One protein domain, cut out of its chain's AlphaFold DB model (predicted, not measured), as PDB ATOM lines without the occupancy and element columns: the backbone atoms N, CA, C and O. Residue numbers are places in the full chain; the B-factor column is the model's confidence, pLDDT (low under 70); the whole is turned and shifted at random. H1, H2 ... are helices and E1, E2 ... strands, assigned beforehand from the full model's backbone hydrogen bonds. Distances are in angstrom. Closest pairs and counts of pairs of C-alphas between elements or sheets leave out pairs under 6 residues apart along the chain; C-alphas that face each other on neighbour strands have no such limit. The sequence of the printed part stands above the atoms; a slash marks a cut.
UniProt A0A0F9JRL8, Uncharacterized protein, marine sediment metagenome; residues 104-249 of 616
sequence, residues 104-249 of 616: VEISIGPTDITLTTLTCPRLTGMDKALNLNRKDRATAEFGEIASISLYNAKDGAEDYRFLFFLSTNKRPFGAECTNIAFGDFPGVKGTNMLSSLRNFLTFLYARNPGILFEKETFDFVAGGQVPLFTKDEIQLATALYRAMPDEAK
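What this domain is: This is residues 104 to 249 of the 616 residues of an uncharacterized protein of marine sediment metagenome (UniProt A0A0F9JRL8). What is the main picture? A twisted sheet of four strands is the middle of three layers, with H1 and H2 over one face and H3 over the other. A small hairpin, E1 and E2, sits near one end of E4. What is it built of? The 146 printed residues, under half of them in named elements, run E1 E2 E3 E4 E5 H1 E6 H2 H3 H4, of mixed class; the larger sheet, E5 E4 E3 E6, is mixed. How big is it? It is compact, with a radius of gyration of the C-alphas of 14.1 A and spans of 40 by 34 by 27 A.

How they stand to each other: How is the larger sheet joined? E3, residues 145 to 152, E4, residues 160 to 166, and E5, residues 173 to 176, form a meander, each strand the antiparallel neighbour of the one before; within hydrogen-bond range are N 149 and O 163, 2.8 A, and N 175 and O 162, 2.8 A. E6, residues 212 to 214, is parallel to E3, with N 148 and O 212 at 3.0 A. What is on one face? H1, residues 193 to 207, lies over E4 and E3 at a height of 10.5 A and runs along the strands; E5, H1 and E6 form a split strand-helix-strand unit, with E4 and E3 between its two strands, and its crossover is right-handed. H2, residues 215 to 221, stands up from the sheet on the same face, and the closest C-alphas of H1 and H2, which touch, are those of Arg 198 and Val 221, 5.1 A. What is on the opposite face? H3, residues 233 to 243, runs slantwise to the strands at a height of 9.3 A; its closest C-alpha to E3 is Leu 240, 7.3 A from that of Ser 147. Every O i to N i+4 pair is within hydrogen-bond range in H1, H2 and H3. What remains? E1, residues 129 to 131, and E2, residues 139 to 141, form an antiparallel hairpin with N 130 and O 140 at 2.8 A. H4, residues 246 to 249, too short for an O i to N i+4 pair, only grazes the sheet with residues 248 to 249.

Where its parts are: Where do the elements begin and end? E1 begins at C-alpha 129, (175.608, 171.687, 175.621), and H4 ends at C-alpha 249, (191.047, 182.110, 184.175). Which are longest? H1 and E3 each measure 20.7 A, E4 20.1 A and H3 15.4 A.

The domain as a whole: Are there cuts or long links? The printed part has no cut; the links from E5 to H1 and from H2 to H3 are long. Where is confidence low? No printed residue is under 70.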
ATOM      1  N   VAL A 104     194.392 183.223 168.414       96.56
ATOM      2  CA  VAL A 104     195.647 183.442 169.131       96.56
ATOM      3  C   VAL A 104     196.768 182.626 168.509       96.56
ATOM      4  O   VAL A 104     196.598 181.458 168.152       96.56
ATOM      5  N   GLU A 105     197.925 183.258 168.369       96.19
ATOM      6  CA  GLU A 105     199.153 182.595 167.957       96.19
ATOM      7  C   GLU A 105     199.857 182.061 169.205       96.19
ATOM      8  O   GLU A 105     200.225 182.815 170.108       96.19
ATOM      9  N   ILE A 106     199.977 180.738 169.291       93.94
ATOM     10  CA  ILE A 106     200.478 180.066 170.485       93.94
ATOM     11  C   ILE A 106     201.988 179.888 170.353       93.94
ATOM     12  O   ILE A 106     202.474 179.076 169.569       93.94
ATOM     13  N   SER A 107     202.747 180.630 171.157       91.56
ATOM     14  CA  SER A 107     204.189 180.420 171.277       91.56
ATOM     15  C   SER A 107     204.486 179.427 172.395       91.56
ATOM     16  O   SER A 107     204.220 179.679 173.574       91.56
ATOM     17  N   ILE A 108     205.036 178.272 172.027       92.19
ATOM     18  CA  ILE A 108     205.373 177.211 172.978       92.19
ATOM     19  C   ILE A 108     206.774 177.449 173.524       92.19
ATOM     20  O   ILE A 108     207.766 177.184 172.842       92.19
ATOM     21  N   GLY A 109     206.828 177.935 174.762       87.56
ATOM     22  CA  GLY A 109     208.049 178.113 175.542       87.56
ATOM     23  C   GLY A 109     208.165 177.125 176.710       87.56
ATOM     24  O   GLY A 109     207.255 176.325 176.939       87.56
ATOM     25  N   PRO A 110     209.265 177.184 177.481       87.38
ATOM     26  CA  PRO A 110     209.379 176.462 178.744       87.38
ATOM     27  C   PRO A 110     208.236 176.860 179.695       87.38
ATOM     28  O   PRO A 110     207.778 178.011 179.723       87.38
ATOM     29  N   THR A 111     207.718 175.882 180.433       79.00
ATOM     30  CA  THR A 111     206.527 176.050 181.269       79.00
ATOM     31  C   THR A 111     206.793 175.591 182.697       79.00
ATOM     32  O   THR A 111     207.140 174.440 182.926       79.00
ATOM     33  N   ASP A 112     206.575 176.494 183.657       87.00
ATOM     34  CA  ASP A 112     206.603 176.169 185.094       87.00
ATOM     35  C   ASP A 112     205.289 175.520 185.564       87.00
ATOM     36  O   ASP A 112     205.202 174.988 186.666       87.00
ATOM     37  N   ILE A 113     204.245 175.581 184.728       87.56
ATOM     38  CA  ILE A 113     202.906 175.074 185.028       87.56
ATOM     39  C   ILE A 113     202.610 173.900 184.102       87.56
ATOM     40  O   ILE A 113     202.572 174.047 182.878       87.56
ATOM     41  N   THR A 114     202.356 172.746 184.702       89.62
ATOM     42  CA  THR A 114     201.992 171.506 184.017       89.62
ATOM     43  C   THR A 114     200.482 171.306 184.143       89.62
ATOM     44  O   THR A 114     199.971 171.057 185.236       89.62
ATOM     45  N   LEU A 115     199.740 171.450 183.043       94.25
ATOM     46  CA  LEU A 115     198.295 171.209 183.024       94.25
ATOM     47  C   LEU A 115     198.007 169.833 182.424       94.25
ATOM     48  O   LEU A 115     198.132 169.634 181.221       94.25
ATOM     49  N   THR A 116     197.607 168.879 183.263       95.19
ATOM     50  CA  THR A 116     197.196 167.548 182.797       95.19
ATOM     51  C   THR A 116     195.809 167.605 182.160       95.19
ATOM     52  O   THR A 116     194.843 168.024 182.809       95.19
ATOM     53  N   THR A 117     195.706 167.137 180.918       97.25
ATOM     54  CA  THR A 117     194.443 167.022 180.187       97.25
ATOM     55  C   THR A 117     193.507 165.990 180.819       97.25
ATOM     56  O   THR A 117     193.903 164.885 181.184       97.25
ATOM     57  N   LEU A 118     192.227 166.344 180.924       97.50
ATOM     58  CA  LEU A 118     191.143 165.456 181.315       97.50
ATOM     59  C   LEU A 118     190.560 164.771 180.071       97.50
ATOM     60  O   LEU A 118     189.837 165.388 179.294       97.50
ATOM     61  N   THR A 119     190.842 163.482 179.883       97.75
ATOM     62  CA  THR A 119     190.363 162.731 178.710       97.75
ATOM     63  C   THR A 119     188.845 162.525 178.727       97.75
ATOM     64  O   THR A 119     188.296 161.930 179.656       97.75
ATOM     65  N   CYS A 120     188.148 162.986 177.699       98.06
ATOM     66  CA  CYS A 120     186.742 162.700 177.459       98.06
ATOM     67  C   CYS A 120     186.638 161.401 176.647       98.06
ATOM     68  O   CYS A 120     187.140 161.359 175.523       98.06
ATOM     69  N   PRO A 121     186.003 160.338 177.178       97.50
ATOM     70  CA  PRO A 121     185.925 159.055 176.478       97.50
ATOM     71  C   PRO A 121     185.065 159.141 175.213       97.50
ATOM     72  O   PRO A 121     185.281 158.387 174.270       97.50
ATOM     73  N   ARG A 122     184.083 160.047 175.197       98.12
ATOM     74  CA  ARG A 122     183.206 160.301 174.058       98.12
ATOM     75  C   ARG A 122     182.638 161.709 174.154       98.12
ATOM     76  O   ARG A 122     182.265 162.137 175.243       98.12
ATOM     77  N   LEU A 123     182.535 162.411 173.032       98.44
ATOM     78  CA  LEU A 123     181.837 163.694 172.955       98.44
ATOM     79  C   LEU A 123     180.539 163.514 172.172       98.44
ATOM     80  O   LEU A 123     180.565 163.083 171.019       98.44
ATOM     81  N   THR A 124     179.413 163.833 172.801       98.50
ATOM     82  CA  THR A 124     178.078 163.760 172.193       98.50
ATOM     83  C   THR A 124     177.386 165.119 172.267       98.50
ATOM     84  O   THR A 124     177.699 165.954 173.122       98.50
ATOM     85  N   GLY A 125     176.483 165.370 171.325       97.44
ATOM     86  CA  GLY A 125     175.744 166.625 171.232       97.44
ATOM     87  C   GLY A 125     174.497 166.631 172.108       97.44
ATOM     88  O   GLY A 125     173.795 165.630 172.221       97.44
ATOM     89  N   MET A 126     174.213 167.777 172.718       96.81
ATOM     90  CA  MET A 126     172.918 168.123 173.304       96.81
ATOM     91  C   MET A 126     172.463 169.476 172.739       96.81
ATOM     92  O   MET A 126     173.257 170.201 172.146       96.81
ATOM     93  N   ASP A 127     171.195 169.845 172.944       95.12
ATOM     94  CA  ASP A 127     170.600 171.058 172.352       95.12
ATOM     95  C   ASP A 127     171.418 172.345 172.618       95.12
ATOM     96  O   ASP A 127     171.674 173.139 171.710       95.12
ATOM     97  N   LYS A 128     171.907 172.523 173.855       97.00
ATOM     98  CA  LYS A 128     172.664 173.719 174.292       97.00
ATOM     99  C   LYS A 128     174.021 173.410 174.930       97.00
ATOM    100  O   LYS A 128     174.684 174.307 175.450       97.00
ATOM    101  N   ALA A 129     174.431 172.147 174.906       98.06
ATOM    102  CA  ALA A 129     175.608 171.687 175.621       98.06
ATOM    103  C   ALA A 129     176.349 170.582 174.867       98.06
ATOM    104  O   ALA A 129     175.802 169.880 174.017       98.06
ATOM    105  N   LEU A 130     177.611 170.416 175.233       98.06
ATOM    106  CA  LEU A 130     178.445 169.280 174.907       98.06
ATOM    107  C   LEU A 130     178.371 168.277 176.063       98.06
ATOM    108  O   LEU A 130     178.680 168.620 177.206       98.06
ATOM    109  N   ASN A 131     177.980 167.037 175.789       98.19
ATOM    110  CA  ASN A 131     178.077 165.963 176.768       98.19
ATOM    111  C   ASN A 131     179.482 165.347 176.685       98.19
ATOM    112  O   ASN A 131     179.888 164.785 175.665       98.19
ATOM    113  N   LEU A 132     180.236 165.500 177.773       98.19
ATOM    114  CA  LEU A 132     181.625 165.069 177.921       98.19
ATOM    115  C   LEU A 132     181.745 163.571 178.234       98.19
ATOM    116  O   LEU A 132     182.846 163.021 178.198       98.19
ATOM    117  N   ASN A 133     180.628 162.927 178.595       97.62
ATOM    118  CA  ASN A 133     180.533 161.529 179.014       97.62
ATOM    119  C   ASN A 133     181.531 161.155 180.127       97.62
ATOM    120  O   ASN A 133     182.025 160.026 180.189       97.62
ATOM    121  N   ARG A 134     181.839 162.098 181.026       97.19
ATOM    122  CA  ARG A 134     182.679 161.853 182.203       97.19
ATOM    123  C   ARG A 134     181.851 161.810 183.487       97.19
ATOM    124  O   ARG A 134     180.821 162.467 183.606       97.19
ATOM    125  N   LYS A 135     182.337 161.053 184.477       96.12
ATOM    126  CA  LYS A 135     181.691 160.904 185.796       96.12
ATOM    127  C   LYS A 135     181.794 162.159 186.665       96.12
ATOM    128  O   LYS A 135     180.905 162.418 187.463       96.12
ATOM    129  N   ASP A 136     182.898 162.890 186.546       95.12
ATOM    130  CA  ASP A 136     183.162 164.124 187.291       95.12
ATOM    131  C   ASP A 136     182.456 165.337 186.680       95.12
ATOM    132  O   ASP A 136     182.095 166.262 187.401       95.12
ATOM    133  N   ARG A 137     182.232 165.320 185.363       95.88
ATOM    134  CA  ARG A 137     181.488 166.355 184.651       95.88
ATOM    135  C   ARG A 137     180.808 165.770 183.420       95.88
ATOM    136  O   ARG A 137     181.469 165.485 182.426       95.88
ATOM    137  N   ALA A 138     179.490 165.605 183.484       95.94
ATOM    138  CA  ALA A 138     178.730 165.026 182.383       95.94
ATOM    139  C   ALA A 138     178.571 166.010 181.215       95.94
ATOM    140  O   ALA A 138     178.696 165.610 180.066       95.94
ATOM    141  N   THR A 139     178.339 167.295 181.491       97.75
ATOM    142  CA  THR A 139     177.986 168.290 180.470       97.75
ATOM    143  C   THR A 139     178.792 169.582 180.610       97.75
ATOM    144  O   THR A 139     179.263 169.937 181.695       97.75
ATOM    145  N   ALA A 140     178.948 170.290 179.497       97.88
ATOM    146  CA  ALA A 140     179.475 171.647 179.427       97.88
ATOM    147  C   ALA A 140     178.632 172.457 178.443       97.88
ATOM    148  O   ALA A 140     178.439 172.026 177.308       97.88
ATOM    149  N   GLU A 141     178.106 173.605 178.855       98.12
ATOM    150  CA  GLU A 141     177.348 174.459 177.935       98.12
ATOM    151  C   GLU A 141     178.280 175.029 176.859       98.12
ATOM    152  O   GLU A 141     179.463 175.267 177.110       98.12
ATOM    153  N   PHE A 142     177.769 175.289 175.650       98.06
ATOM    154  CA  PHE A 142     178.620 175.833 174.579       98.06
ATOM    155  C   PHE A 142     179.253 177.178 174.965       98.06
ATOM    156  O   PHE A 142     180.396 177.440 174.589       98.06
ATOM    157  N   GLY A 143     178.544 177.991 175.758       97.19
ATOM    158  CA  GLY A 143     179.030 179.264 176.295       97.19
ATOM    159  C   GLY A 143     180.184 179.133 177.297       97.19
ATOM    160  O   GLY A 143     180.926 180.089 177.494       97.19
ATOM    161  N   GLU A 144     180.382 177.956 177.900       97.19
ATOM    162  CA  GLU A 144     181.500 177.717 178.818       97.19
ATOM    163  C   GLU A 144     182.808 177.421 178.086       97.19
ATOM    164  O   GLU A 144     183.870 177.526 178.692       97.19
ATOM    165  N   ILE A 145     182.770 177.041 176.806       97.75
ATOM    166  CA  ILE A 145     183.981 176.719 176.044       97.75
ATOM    167  C   ILE A 145     184.769 178.013 175.812       97.75
ATOM    168  O   ILE A 145     184.337 178.895 175.076       97.75
ATOM    169  N   ALA A 146     185.927 178.132 176.456       97.69
ATOM    170  CA  ALA A 146     186.736 179.348 176.444       97.69
ATOM    171  C   ALA A 146     187.748 179.356 175.291       97.69
ATOM    172  O   ALA A 146     187.925 180.370 174.618       97.69
ATOM    173  N   SER A 147     188.403 178.223 175.044       97.69
ATOM    174  CA  SER A 147     189.405 178.099 173.987       97.69
ATOM    175  C   SER A 147     189.464 176.687 173.432       97.69
ATOM    176  O   SER A 147     189.239 175.732 174.180       97.69
ATOM    177  N   ILE A 148     189.824 176.548 172.157       98.19
ATOM    178  CA  ILE A 148     189.943 175.247 171.488       98.19
ATOM    179  C   ILE A 148     191.204 175.149 170.623       98.19
ATOM    180  O   ILE A 148     191.664 176.137 170.047       98.19
ATOM    181  N   SER A 149     191.724 173.931 170.507       98.25
ATOM    182  CA  SER A 149     192.809 173.544 169.610       98.25
ATOM    183  C   SER A 149     192.521 172.157 169.022       98.25
ATOM    184  O   SER A 149     192.012 171.262 169.700       98.25
ATOM    185  N   LEU A 150     192.814 171.991 167.735       98.25
ATOM    186  CA  LEU A 150     192.754 170.736 166.999       98.25
ATOM    187  C   LEU A 150     194.135 170.467 166.413       98.25
ATOM    188  O   LEU A 150     194.647 171.286 165.658       98.25
ATOM    189  N   TYR A 151     194.687 169.289 166.675       97.94
ATOM    190  CA  TYR A 151     195.988 168.897 166.145       97.94
ATOM    191  C   TYR A 151     196.040 167.412 165.794       97.94
ATOM    192  O   TYR A 151     195.214 166.615 166.235       97.94
ATOM    193  N   ASN A 152     197.026 167.031 164.985       97.50
ATOM    194  CA  ASN A 152     197.389 165.640 164.754       97.50
ATOM    195  C   ASN A 152     198.592 165.270 165.630       97.50
ATOM    196  O   ASN A 152     199.646 165.895 165.514       97.50
ATOM    197  N   ALA A 153     198.436 164.261 166.486       96.00
ATOM    198  CA  ALA A 153     199.466 163.834 167.430       96.00
ATOM    199  C   ALA A 153     200.592 163.004 166.784       96.00
ATOM    200  O   ALA A 153     201.647 162.823 167.393       96.00
ATOM    201  N   LYS A 154     200.391 162.462 165.571       93.38
ATOM    202  CA  LYS A 154     201.366 161.583 164.900       93.38
ATOM    203  C   LYS A 154     201.474 161.884 163.407       93.38
ATOM    204  O   LYS A 154     200.482 161.856 162.684       93.38
ATOM    205  N   ASP A 155     202.696 162.096 162.913       90.31
ATOM    206  CA  ASP A 155     202.920 162.290 161.473       90.31
ATOM    207  C   ASP A 155     202.565 161.017 160.695       90.31
ATOM    208  O   ASP A 155     203.057 159.927 160.982       90.31
ATOM    209  N   GLY A 156     201.708 161.167 159.685       86.06
ATOM    210  CA  GLY A 156     201.296 160.087 158.794       86.06
ATOM    211  C   GLY A 156     200.208 159.158 159.337       86.06
ATOM    212  O   GLY A 156     199.760 158.306 158.577       86.06
ATOM    213  N   ALA A 157     199.754 159.331 160.581       90.31
ATOM    214  CA  ALA A 157     198.585 158.635 161.118       90.31
ATOM    215  C   ALA A 157     197.413 159.612 161.300       90.31
ATOM    216  O   ALA A 157     197.617 160.804 161.516       90.31
ATOM    217  N   GLU A 158     196.178 159.120 161.222       93.81
ATOM    218  CA  GLU A 158     194.963 159.910 161.476       93.81
ATOM    219  C   GLU A 158     194.657 160.001 162.991       93.81
ATOM    220  O   GLU A 158     193.556 159.685 163.435       93.81
ATOM    221  N   ASP A 159     195.643 160.407 163.803       96.44
ATOM    222  CA  ASP A 159     195.534 160.552 165.270       96.44
ATOM    223  C   ASP A 159     195.163 162.002 165.635       96.44
ATOM    224  O   ASP A 159     195.950 162.764 166.208       96.44
ATOM    225  N   TYR A 160     193.968 162.420 165.210       97.81
ATOM    226  CA  TYR A 160     193.473 163.775 165.450       97.81
ATOM    227  C   TYR A 160     192.920 163.918 166.867       97.81
ATOM    228  O   TYR A 160     192.027 163.175 167.286       97.81
ATOM    229  N   ARG A 161     193.386 164.938 167.585       98.12
ATOM    230  CA  ARG A 161     192.975 165.248 168.952       98.12
ATOM    231  C   ARG A 161     192.351 166.626 169.037       98.12
ATOM    232  O   ARG A 161     192.820 167.579 168.421       98.12
ATOM    233  N   PHE A 162     191.285 166.699 169.820       98.31
ATOM    234  CA  PHE A 162     190.541 167.908 170.115       98.31
ATOM    235  C   PHE A 162     190.758 168.282 171.579       98.31
ATOM    236  O   PHE A 162     190.383 167.524 172.473       98.31
ATOM    237  N   LEU A 163     191.365 169.441 171.816       98.38
ATOM    238  CA  LEU A 163     191.684 169.977 173.132       98.38
ATOM    239  C   LEU A 163     190.885 171.260 173.358       98.38
ATOM    240  O   LEU A 163     190.850 172.134 172.494       98.38
ATOM    241  N   PHE A 164     190.254 171.404 174.518       98.31
ATOM    242  CA  PHE A 164     189.488 172.604 174.840       98.31
ATOM    243  C   PHE A 164     189.508 172.936 176.330       98.31
ATOM    244  O   PHE A 164     189.657 172.063 177.185       98.31
ATOM    245  N   PHE A 165     189.332 174.215 176.646       97.94
ATOM    246  CA  PHE A 165     189.163 174.704 178.013       97.94
ATOM    247  C   PHE A 165     187.725 175.139 178.248       97.94
ATOM    248  O   PHE A 165     187.073 175.684 177.358       97.94
ATOM    249  N   LEU A 166     187.263 174.935 179.479       97.38
ATOM    250  CA  LEU A 166     186.023 175.522 179.969       97.38
ATOM    251  C   LEU A 166     186.372 176.694 180.887       97.38
ATOM    252  O   LEU A 166     187.286 176.571 181.696       97.38
ATOM    253  N   SER A 167     185.626 177.792 180.824       95.88
ATOM    254  CA  SER A 167     185.803 178.961 181.702       95.88
ATOM    255  C   SER A 167     185.665 178.610 183.190       95.88
ATOM    256  O   SER A 167     186.257 179.249 184.057       95.88
ATOM    257  N   THR A 168     184.925 177.545 183.498       95.12
ATOM    258  CA  THR A 168     184.714 177.042 184.859       95.12
ATOM    259  C   THR A 168     185.790 176.054 185.333       95.12
ATOM    260  O   THR A 168     185.837 175.735 186.521       95.12
ATOM    261  N   ASN A 169     186.703 175.594 184.460       94.81
ATOM    262  CA  ASN A 169     187.729 174.601 184.800       94.81
ATOM    263  C   ASN A 169     189.145 175.050 184.419       94.81
ATOM    264  O   ASN A 169     189.451 175.320 183.264       94.81
ATOM    265  N   LYS A 170     190.071 174.966 185.381       93.25
ATOM    266  CA  LYS A 170     191.499 175.244 185.134       93.25
ATOM    267  C   LYS A 170     192.210 174.171 184.303       93.25
ATOM    268  O   LYS A 170     193.259 174.449 183.733       93.25
ATOM    269  N   ARG A 171     191.694 172.938 184.279       96.25
ATOM    270  CA  ARG A 171     192.282 171.827 183.515       96.25
ATOM    271  C   ARG A 171     191.609 171.716 182.145       96.25
ATOM    272  O   ARG A 171     190.378 171.792 182.109       96.25
ATOM    273  N   PRO A 172     192.373 171.497 181.063       97.62
ATOM    274  CA  PRO A 172     191.790 171.268 179.752       97.62
ATOM    275  C   PRO A 172     191.118 169.906 179.677       97.62
ATOM    276  O   PRO A 172     191.461 168.979 180.412       97.62
ATOM    277  N   PHE A 173     190.204 169.783 178.729       98.25
ATOM    278  CA  PHE A 173     189.587 168.538 178.314       98.25
ATOM    279  C   PHE A 173     190.127 168.142 176.945       98.25
ATOM    280  O   PHE A 173     190.320 168.995 176.083       98.25
ATOM    281  N   GLY A 174     190.368 166.849 176.751       97.94
ATOM    282  CA  GLY A 174     190.899 166.306 175.504       97.94
ATOM    283  C   GLY A 174     190.068 165.126 175.029       97.94
ATOM    284  O   GLY A 174     189.698 164.280 175.835       97.94
ATOM    285  N   ALA A 175     189.781 165.047 173.737       98.31
ATOM    286  CA  ALA A 175     189.106 163.912 173.121       98.31
ATOM    287  C   ALA A 175     189.810 163.515 171.823       98.31
ATOM    288  O   ALA A 175     190.256 164.369 171.058       98.31
ATOM    289  N   GLU A 176     189.865 162.217 171.543       98.19
ATOM    290  CA  GLU A 176     190.189 161.745 170.197       98.19
ATOM    291  C   GLU A 176     189.021 162.080 169.266       98.19
ATOM    292  O   GLU A 176     187.853 161.886 169.614       98.19
ATOM    293  N   CYS A 177     189.318 162.583 168.071       98.12
ATOM    294  CA  CYS A 177     188.287 163.029 167.136       98.12
ATOM    295  C   CYS A 177     187.394 161.885 166.634       98.12
ATOM    296  O   CYS A 177     186.241 162.112 166.273       98.12
ATOM    297  N   THR A 178     187.906 160.656 166.651       97.75
ATOM    298  CA  THR A 178     187.163 159.416 166.378       97.75
ATOM    299  C   THR A 178     186.072 159.140 167.416       97.75
ATOM    300  O   THR A 178     185.082 158.483 167.099       97.75
ATOM    301  N   ASN A 179     186.205 159.687 168.628       98.25
ATOM    302  CA  ASN A 179     185.250 159.534 169.725       98.25
ATOM    303  C   ASN A 179     184.206 160.668 169.776       98.25
ATOM    304  O   ASN A 179     183.450 160.776 170.747       98.25
ATOM    305  N   ILE A 180     184.134 161.517 168.746       98.44
ATOM    306  CA  ILE A 180     183.104 162.553 168.611       98.44
ATOM    307  C   ILE A 180     181.933 161.995 167.797       98.44
ATOM    308  O   ILE A 180     182.074 161.616 166.634       98.44
ATOM    309  N   ALA A 181     180.740 161.978 168.386       98.25
ATOM    310  CA  ALA A 181     179.521 161.564 167.706       98.25
ATOM    311  C   ALA A 181     178.972 162.705 166.831       98.25
ATOM    312  O   ALA A 181     177.994 163.360 167.172       98.25
ATOM    313  N   PHE A 182     179.599 162.943 165.675       98.31
ATOM    314  CA  PHE A 182     179.238 164.039 164.758       98.31
ATOM    315  C   PHE A 182     177.762 164.056 164.326       98.31
ATOM    316  O   PHE A 182     177.248 165.111 163.963       98.31
ATOM    317  N   GLY A 183     177.085 162.902 164.348       97.88
ATOM    318  CA  GLY A 183     175.658 162.789 164.033       97.88
ATOM    319  C   GLY A 183     174.732 163.455 165.054       97.88
ATOM    320  O   GLY A 183     173.616 163.806 164.692       97.88
ATOM    321  N   ASP A 184     175.205 163.680 166.282       98.25
ATOM    322  CA  ASP A 184     174.419 164.301 167.355       98.25
ATOM    323  C   ASP A 184     174.363 165.835 167.219       98.25
ATOM    324  O   ASP A 184     173.627 166.504 167.943       98.25
ATOM    325  N   PHE A 185     175.144 166.414 166.297       97.88
ATOM    326  CA  PHE A 185     175.217 167.855 166.072       97.88
ATOM    327  C   PHE A 185     174.574 168.217 164.718       97.88
ATOM    328  O   PHE A 185     175.014 167.725 163.670       97.88
ATOM    329  N   PRO A 186     173.550 169.091 164.690       97.56
ATOM    330  CA  PRO A 186     172.844 169.446 163.461       97.56
ATOM    331  C   PRO A 186     173.774 170.010 162.378       97.56
ATOM    332  O   PRO A 186     174.496 170.977 162.608       97.56
ATOM    333  N   GLY A 187     173.746 169.409 161.185       96.88
ATOM    334  CA  GLY A 187     174.535 169.859 160.029       96.88
ATOM    335  C   GLY A 187     176.041 169.578 160.115       96.88
ATOM    336  O   GLY A 187     176.787 170.007 159.238       96.88
ATOM    337  N   VAL A 188     176.507 168.854 161.139       98.00
ATOM    338  CA  VAL A 188     177.941 168.614 161.343       98.00
ATOM    339  C   VAL A 188     178.468 167.426 160.539       98.00
ATOM    340  O   VAL A 188     179.576 167.492 160.010       98.00
ATOM    341  N   LYS A 189     177.697 166.346 160.396       97.81
ATOM    342  CA  LYS A 189     178.146 165.131 159.695       97.81
ATOM    343  C   LYS A 189     178.511 165.423 158.228       97.81
ATOM    344  O   LYS A 189     177.648 165.755 157.421       97.81
ATOM    345  N   GLY A 190     179.795 165.288 157.893       96.50
ATOM    346  CA  GLY A 190     180.338 165.462 156.544       96.50
ATOM    347  C   GLY A 190     180.566 164.138 155.805       96.50
ATOM    348  O   GLY A 190     180.263 163.060 156.311       96.50
ATOM    349  N   THR A 191     181.142 164.216 154.601       97.25
ATOM    350  CA  THR A 191     181.468 163.037 153.770       97.25
ATOM    351  C   THR A 191     182.656 162.232 154.298       97.25
ATOM    352  O   THR A 191     182.776 161.045 154.011       97.25
ATOM    353  N   ASN A 192     183.540 162.870 155.064       96.75
ATOM    354  CA  ASN A 192     184.675 162.247 155.737       96.75
ATOM    355  C   ASN A 192     184.890 162.874 157.128       96.75
ATOM    356  O   ASN A 192     184.241 163.863 157.492       96.75
ATOM    357  N   MET A 193     185.800 162.295 157.916       97.00
ATOM    358  CA  MET A 193     186.083 162.747 159.284       97.00
ATOM    359  C   MET A 193     186.576 164.200 159.323       97.00
ATOM    360  O   MET A 193     186.073 164.986 160.117       97.00
ATOM    361  N   LEU A 194     187.483 164.599 158.423       97.38
ATOM    362  CA  LEU A 194     187.998 165.975 158.368       97.38
ATOM    363  C   LEU A 194     186.910 167.002 158.024       97.38
ATOM    364  O   LEU A 194     186.882 168.088 158.595       97.38
ATOM    365  N   SER A 195     185.996 166.673 157.109       97.69
ATOM    366  CA  SER A 195     184.832 167.508 156.803       97.69
ATOM    367  C   SER A 195     183.902 167.610 158.008       97.69
ATOM    368  O   SER A 195     183.419 168.701 158.295       97.69
ATOM    369  N   SER A 196     183.685 166.504 158.724       98.19
ATOM    370  CA  SER A 196     182.867 166.495 159.941       98.19
ATOM    371  C   SER A 196     183.500 167.337 161.049       98.19
ATOM    372  O   SER A 196     182.807 168.110 161.698       98.19
ATOM    373  N   LEU A 197     184.827 167.279 161.206       98.25
ATOM    374  CA  LEU A 197     185.579 168.112 162.145       98.25
ATOM    375  C   LEU A 197     185.492 169.602 161.810       98.25
ATOM    376  O   LEU A 197     185.245 170.407 162.703       98.25
ATOM    377  N   ARG A 198     185.641 169.992 160.537       98.12
ATOM    378  CA  ARG A 198     185.478 171.402 160.135       98.12
ATOM    379  C   ARG A 198     184.073 171.913 160.430       98.12
ATOM    380  O   ARG A 198     183.919 172.993 161.001       98.12
ATOM    381  N   ASN A 199     183.054 171.128 160.085       98.00
ATOM    382  CA  ASN A 199     181.668 171.487 160.366       98.00
ATOM    383  C   ASN A 199     181.398 171.531 161.878       98.00
ATOM    384  O   ASN A 199     180.664 172.401 162.331       98.00
ATOM    385  N   PHE A 200     182.026 170.651 162.663       98.44
ATOM    386  CA  PHE A 200     181.923 170.628 164.123       98.44
ATOM    387  C   PHE A 200     182.509 171.896 164.748       98.44
ATOM    388  O   PHE A 200     181.839 172.554 165.536       98.44
ATOM    389  N   LEU A 201     183.719 172.299 164.350       98.19
ATOM    390  CA  LEU A 201     184.338 173.542 164.823       98.19
ATOM    391  C   LEU A 201     183.532 174.781 164.397       98.19
ATOM    392  O   LEU A 201     183.348 175.701 165.192       98.19
ATOM    393  N   THR A 202     182.992 174.776 163.174       97.81
ATOM    394  CA  THR A 202     182.095 175.838 162.682       97.81
ATOM    395  C   THR A 202     180.808 175.903 163.507       97.81
ATOM    396  O   THR A 202     180.362 176.990 163.869       97.81
ATOM    397  N   PHE A 203     180.230 174.747 163.848       97.81
ATOM    398  CA  PHE A 203     179.062 174.641 164.719       97.81
ATOM    399  C   PHE A 203     179.356 175.182 166.124       97.81
ATOM    400  O   PHE A 203     178.570 175.978 166.637       97.81
ATOM    401  N   LEU A 204     180.493 174.816 166.728       97.75
ATOM    402  CA  LEU A 204     180.895 175.331 168.040       97.75
ATOM    403  C   LEU A 204     181.042 176.857 168.023       97.75
ATOM    404  O   LEU A 204     180.498 177.522 168.900       97.75
ATOM    405  N   TYR A 205     181.689 177.418 166.998       97.12
ATOM    406  CA  TYR A 205     181.814 178.870 166.841       97.12
ATOM    407  C   TYR A 205     180.457 179.560 166.646       97.12
ATOM    408  O   TYR A 205     180.202 180.606 167.237       97.12
ATOM    409  N   ALA A 206     179.548 178.963 165.868       96.81
ATOM    410  CA  ALA A 206     178.198 179.496 165.689       96.81
ATOM    411  C   ALA A 206     177.391 179.505 167.001       96.81
ATOM    412  O   ALA A 206     176.564 180.391 167.205       96.81
ATOM    413  N   ARG A 207     177.629 178.535 167.895       97.44
ATOM    414  CA  ARG A 207     176.995 178.467 169.222       97.44
ATOM    415  C   ARG A 207     177.659 179.371 170.258       97.44
ATOM    416  O   ARG A 207     176.973 179.832 171.164       97.44
ATOM    417  N   ASN A 208     178.958 179.625 170.130       97.31
ATOM    418  CA  ASN A 208     179.707 180.521 171.001       97.31
ATOM    419  C   ASN A 208     180.792 181.281 170.206       97.31
ATOM    420  O   ASN A 208     181.930 180.816 170.095       97.31
ATOM    421  N   PRO A 209     180.471 182.485 169.693       96.56
ATOM    422  CA  PRO A 209     181.434 183.325 168.978       96.56
ATOM    423  C   PRO A 209     182.598 183.831 169.847       96.56
ATOM    424  O   PRO A 209     183.574 184.360 169.319       96.56
ATOM    425  N   GLY A 210     182.497 183.700 171.176       96.12
ATOM    426  CA  GLY A 210     183.528 184.100 172.131       96.12
ATOM    427  C   GLY A 210     184.684 183.107 172.273       96.12
ATOM    428  O   GLY A 210     185.666 183.445 172.934       96.12
ATOM    429  N   ILE A 211     184.590 181.916 171.663       97.06
ATOM    430  CA  ILE A 211     185.650 180.901 171.709       97.06
ATOM    431  C   ILE A 211     186.947 181.467 171.117       97.06
ATOM    432  O   ILE A 211     186.970 181.969 169.991       97.06
ATOM    433  N   LEU A 212     188.044 181.316 171.858       97.56
ATOM    434  CA  LEU A 212     189.392 181.588 171.377       97.56
ATOM    435  C   LEU A 212     189.923 180.392 170.575       97.56
ATOM    436  O   LEU A 212     190.111 179.301 171.115       97.56
ATOM    437  N   PHE A 213     190.189 180.598 169.290       97.81
ATOM    438  CA  PHE A 213     190.803 179.590 168.432       97.81
ATOM    439  C   PHE A 213     192.321 179.743 168.424       97.81
ATOM    440  O   PHE A 213     192.846 180.840 168.242       97.81
ATOM    441  N   GLU A 214     193.051 178.639 168.518       97.50
ATOM    442  CA  GLU A 214     194.426 178.626 168.020       97.50
ATOM    443  C   GLU A 214     194.438 178.954 166.516       97.50
ATOM    444  O   GLU A 214     193.625 178.427 165.754       97.50
ATOM    445  N   LYS A 215     195.371 179.806 166.077       97.12
ATOM    446  CA  LYS A 215     195.493 180.264 164.681       97.12
ATOM    447  C   LYS A 215     195.475 179.116 163.666       97.12
ATOM    448  O   LYS A 215     194.673 179.138 162.742       97.12
ATOM    449  N   GLU A 216     196.279 178.077 163.884       97.25
ATOM    450  CA  GLU A 216     196.361 176.923 162.977       97.25
ATOM    451  C   GLU A 216     195.056 176.106 162.951       97.25
ATOM    452  O   GLU A 216     194.626 175.618 161.904       97.25
ATOM    453  N   THR A 217     194.370 176.014 164.095       97.81
ATOM    454  CA  THR A 217     193.039 175.397 164.183       97.81
ATOM    455  C   THR A 217     192.006 176.213 163.403       97.81
ATOM    456  O   THR A 217     191.158 175.648 162.711       97.81
ATOM    457  N   PHE A 218     192.077 177.543 163.470       97.31
ATOM    458  CA  PHE A 218     191.208 178.421 162.689       97.31
ATOM    459  C   PHE A 218     191.492 178.325 161.182       97.31
ATOM    460  O   PHE A 218     190.558 178.235 160.382       97.31
ATOM    461  N   ASP A 219     192.763 178.242 160.789       97.00
ATOM    462  CA  ASP A 219     193.162 178.019 159.396       97.00
ATOM    463  C   ASP A 219     192.608 176.690 158.861       97.00
ATOM    464  O   ASP A 219     192.151 176.615 157.716       97.00
ATOM    465  N   PHE A 220     192.552 175.645 159.695       97.44
ATOM    466  CA  PHE A 220     191.891 174.386 159.346       97.44
ATOM    467  C   PHE A 220     190.385 174.559 159.084       97.44
ATOM    468  O   PHE A 220     189.880 174.012 158.095       97.44
ATOM    469  N   VAL A 221     189.674 175.345 159.907       97.06
ATOM    470  CA  VAL A 221     188.256 175.696 159.672       97.06
ATOM    471  C   VAL A 221     188.090 176.419 158.334       97.06
ATOM    472  O   VAL A 221     187.153 176.128 157.592       97.06
ATOM    473  N   ALA A 222     189.045 177.276 157.966       96.00
ATOM    474  CA  ALA A 222     189.080 177.974 156.681       96.00
ATOM    475  C   ALA A 222     189.459 177.084 155.473       96.00
ATOM    476  O   ALA A 222     189.520 177.572 154.342       96.00
ATOM    477  N   GLY A 223     189.687 175.780 155.678       96.50
ATOM    478  CA  GLY A 223     190.013 174.814 154.622       96.50
ATOM    479  C   GLY A 223     191.479 174.377 154.580       96.50
ATOM    480  O   GLY A 223     191.845 173.586 153.710       96.50
ATOM    481  N   GLY A 224     192.304 174.839 155.522       97.00
ATOM    482  CA  GLY A 224     193.679 174.385 155.722       97.00
ATOM    483  C   GLY A 224     193.785 172.911 156.129       97.00
ATOM    484  O   GLY A 224     192.790 172.185 156.237       97.00
ATOM    485  N   GLN A 225     195.015 172.447 156.337       96.56
ATOM    486  CA  GLN A 225     195.292 171.114 156.881       96.56
ATOM    487  C   GLN A 225     195.265 171.151 158.413       96.56
ATOM    488  O   GLN A 225     195.478 172.205 159.001       96.56
ATOM    489  N   VAL A 226     194.987 170.011 159.055       97.00
ATOM    490  CA  VAL A 226     195.107 169.907 160.518       97.00
ATOM    491  C   VAL A 226     196.584 170.078 160.878       97.00
ATOM    492  O   VAL A 226     197.409 169.390 160.264       97.00
ATOM    493  N   PRO A 227     196.936 170.956 161.829       95.75
ATOM    494  CA  PRO A 227     198.327 171.142 162.200       95.75
ATOM    495  C   PRO A 227     198.914 169.856 162.777       95.75
ATOM    496  O   PRO A 227     198.290 169.153 163.576       95.75
ATOM    497  N   LEU A 228     200.127 169.531 162.336       96.06
ATOM    498  CA  LEU A 228     200.899 168.436 162.900       96.06
ATOM    499  C   LEU A 228     201.595 168.946 164.156       96.06
ATOM    500  O   LEU A 228     202.487 169.789 164.074       96.06
ATOM    501  N   PHE A 229     201.228 168.393 165.306       92.56
ATOM    502  CA  PHE A 229     201.807 168.797 166.571       92.56
ATOM    503  C   PHE A 229     202.750 167.721 167.090       92.56
ATOM    504  O   PHE A 229     202.331 166.683 167.594       92.56
ATOM    505  N   THR A 230     204.050 167.968 166.938       88.50
ATOM    506  CA  THR A 230     205.110 167.033 167.348       88.50
ATOM    507  C   THR A 230     205.576 167.232 168.788       88.50
ATOM    508  O   THR A 230     206.384 166.446 169.284       88.50
ATOM    509  N   LYS A 231     205.111 168.292 169.457       89.38
ATOM    510  CA  LYS A 231     205.471 168.612 170.843       89.38
ATOM    511  C   LYS A 231     204.522 167.923 171.832       89.38
ATOM    512  O   LYS A 231     203.528 167.313 171.452       89.38
ATOM    513  N   ASP A 232     204.855 168.026 173.114       91.38
ATOM    514  CA  ASP A 232     204.049 167.485 174.208       91.38
ATOM    515  C   ASP A 232     202.702 168.225 174.320       91.38
ATOM    516  O   ASP A 232     202.666 169.457 174.389       91.38
ATOM    517  N   GLU A 233     201.599 167.474 174.359       95.06
ATOM    518  CA  GLU A 233     200.229 167.972 174.551       95.06
ATOM    519  C   GLU A 233     200.121 168.894 175.776       95.06
ATOM    520  O   GLU A 233     199.410 169.898 175.741       95.06
ATOM    521  N   ILE A 234     200.894 168.615 176.830       95.12
ATOM    522  CA  ILE A 234     200.952 169.441 178.042       95.12
ATOM    523  C   ILE A 234     201.435 170.864 177.725       95.12
ATOM    524  O   ILE A 234     200.926 171.836 178.284       95.12
ATOM    525  N   GLN A 235     202.399 171.019 176.813       94.94
ATOM    526  CA  GLN A 235     202.907 172.337 176.435       94.94
ATOM    527  C   GLN A 235     201.870 173.133 175.643       94.94
ATOM    528  O   GLN A 235     201.735 174.336 175.868       94.94
ATOM    529  N   LEU A 236     201.119 172.466 174.760       96.06
ATOM    530  CA  LEU A 236     200.010 173.080 174.030       96.06
ATOM    531  C   LEU A 236     198.910 173.529 174.990       96.06
ATOM    532  O   LEU A 236     198.491 174.681 174.947       96.06
ATOM    533  N   ALA A 237     198.511 172.648 175.908       96.50
ATOM    534  CA  ALA A 237     197.559 172.942 176.970       96.50
ATOM    535  C   ALA A 237     197.974 174.165 177.797       96.50
ATOM    536  O   ALA A 237     197.183 175.093 177.974       96.50
ATOM    537  N   THR A 238     199.218 174.212 178.277       95.56
ATOM    538  CA  THR A 238     199.703 175.348 179.069       95.56
ATOM    539  C   THR A 238     199.789 176.633 178.245       95.56
ATOM    540  O   THR A 238     199.456 177.707 178.750       95.56
ATOM    541  N   ALA A 239     200.216 176.558 176.986       95.38
ATOM    542  CA  ALA A 239     200.321 177.735 176.132       95.38
ATOM    543  C   ALA A 239     198.933 178.287 175.748       95.38
ATOM    544  O   ALA A 239     198.722 179.499 175.810       95.38
ATOM    545  N   LEU A 240     197.960 177.407 175.488       96.06
ATOM    546  CA  LEU A 240     196.560 177.770 175.273       96.06
ATOM    547  C   LEU A 240     195.949 178.398 176.539       96.06
ATOM    548  O   LEU A 240     195.327 179.453 176.456       96.06
ATOM    549  N   TYR A 241     196.212 177.835 177.725       95.88
ATOM    550  CA  TYR A 241     195.777 178.419 179.001       95.88
ATOM    551  C   TYR A 241     196.350 179.824 179.229       95.88
ATOM    552  O   TYR A 241     195.631 180.719 179.668       95.88
ATOM    553  N   ARG A 242     197.637 180.047 178.923       94.88
ATOM    554  CA  ARG A 242     198.284 181.368 179.049       94.88
ATOM    555  C   ARG A 242     197.635 182.410 178.139       94.88
ATOM    556  O   ARG A 242     197.459 183.543 178.582       94.88
ATOM    557  N   ALA A 243     197.261 182.000 176.929       94.62
ATOM    558  CA  ALA A 243     196.603 182.829 175.927       94.62
ATOM    559  C   ALA A 243     195.150 183.210 176.270       94.62
ATOM    560  O   ALA A 243     194.635 184.180 175.713       94.62
ATOM    561  N   MET A 244     194.481 182.485 177.174       94.88
ATOM    562  CA  MET A 244     193.120 182.838 177.586       94.88
ATOM    563  C   MET A 244     193.086 184.186 178.330       94.88
ATOM    564  O   MET A 244     193.998 184.469 179.117       94.88
ATOM    565  N   PRO A 245     192.026 184.998 178.163       92.69
ATOM    566  CA  PRO A 245     191.846 186.222 178.941       92.69
ATOM    567  C   PRO A 245     191.725 185.913 180.442       92.69
ATOM    568  O   PRO A 245     191.197 184.870 180.834       92.69
ATOM    569  N   ASP A 246     192.201 186.819 181.296       92.31
ATOM    570  CA  ASP A 246     192.247 186.596 182.751       92.31
ATOM    571  C   ASP A 246     190.854 186.439 183.385       92.31
ATOM    572  O   ASP A 246     190.686 185.711 184.366       92.31
ATOM    573  N   GLU A 247     189.828 187.024 182.769       87.12
ATOM    574  CA  GLU A 247     188.412 186.825 183.108       87.12
ATOM    575  C   GLU A 247     188.014 185.341 183.020       87.12
ATOM    576  O   GLU A 247     187.394 184.795 183.934       87.12
ATOM    577  N   ALA A 248     188.455 184.645 181.966       85.75
ATOM    578  CA  ALA A 248     188.199 183.217 181.789       85.75
ATOM    579  C   ALA A 248     189.026 182.352 182.755       85.75
ATOM    580  O   ALA A 248     188.595 181.262 183.123       85.75
ATOM    581  N   LYS A 249     190.199 182.825 183.201       87.38
ATOM    582  CA  LYS A 249     191.047 182.110 184.175       87.38
ATOM    583  C   LYS A 249     190.519 182.217 185.609       87.38
ATOM    584  O   LYS A 249     190.691 181.289 186.404       87.38
TER     585      LYS A 249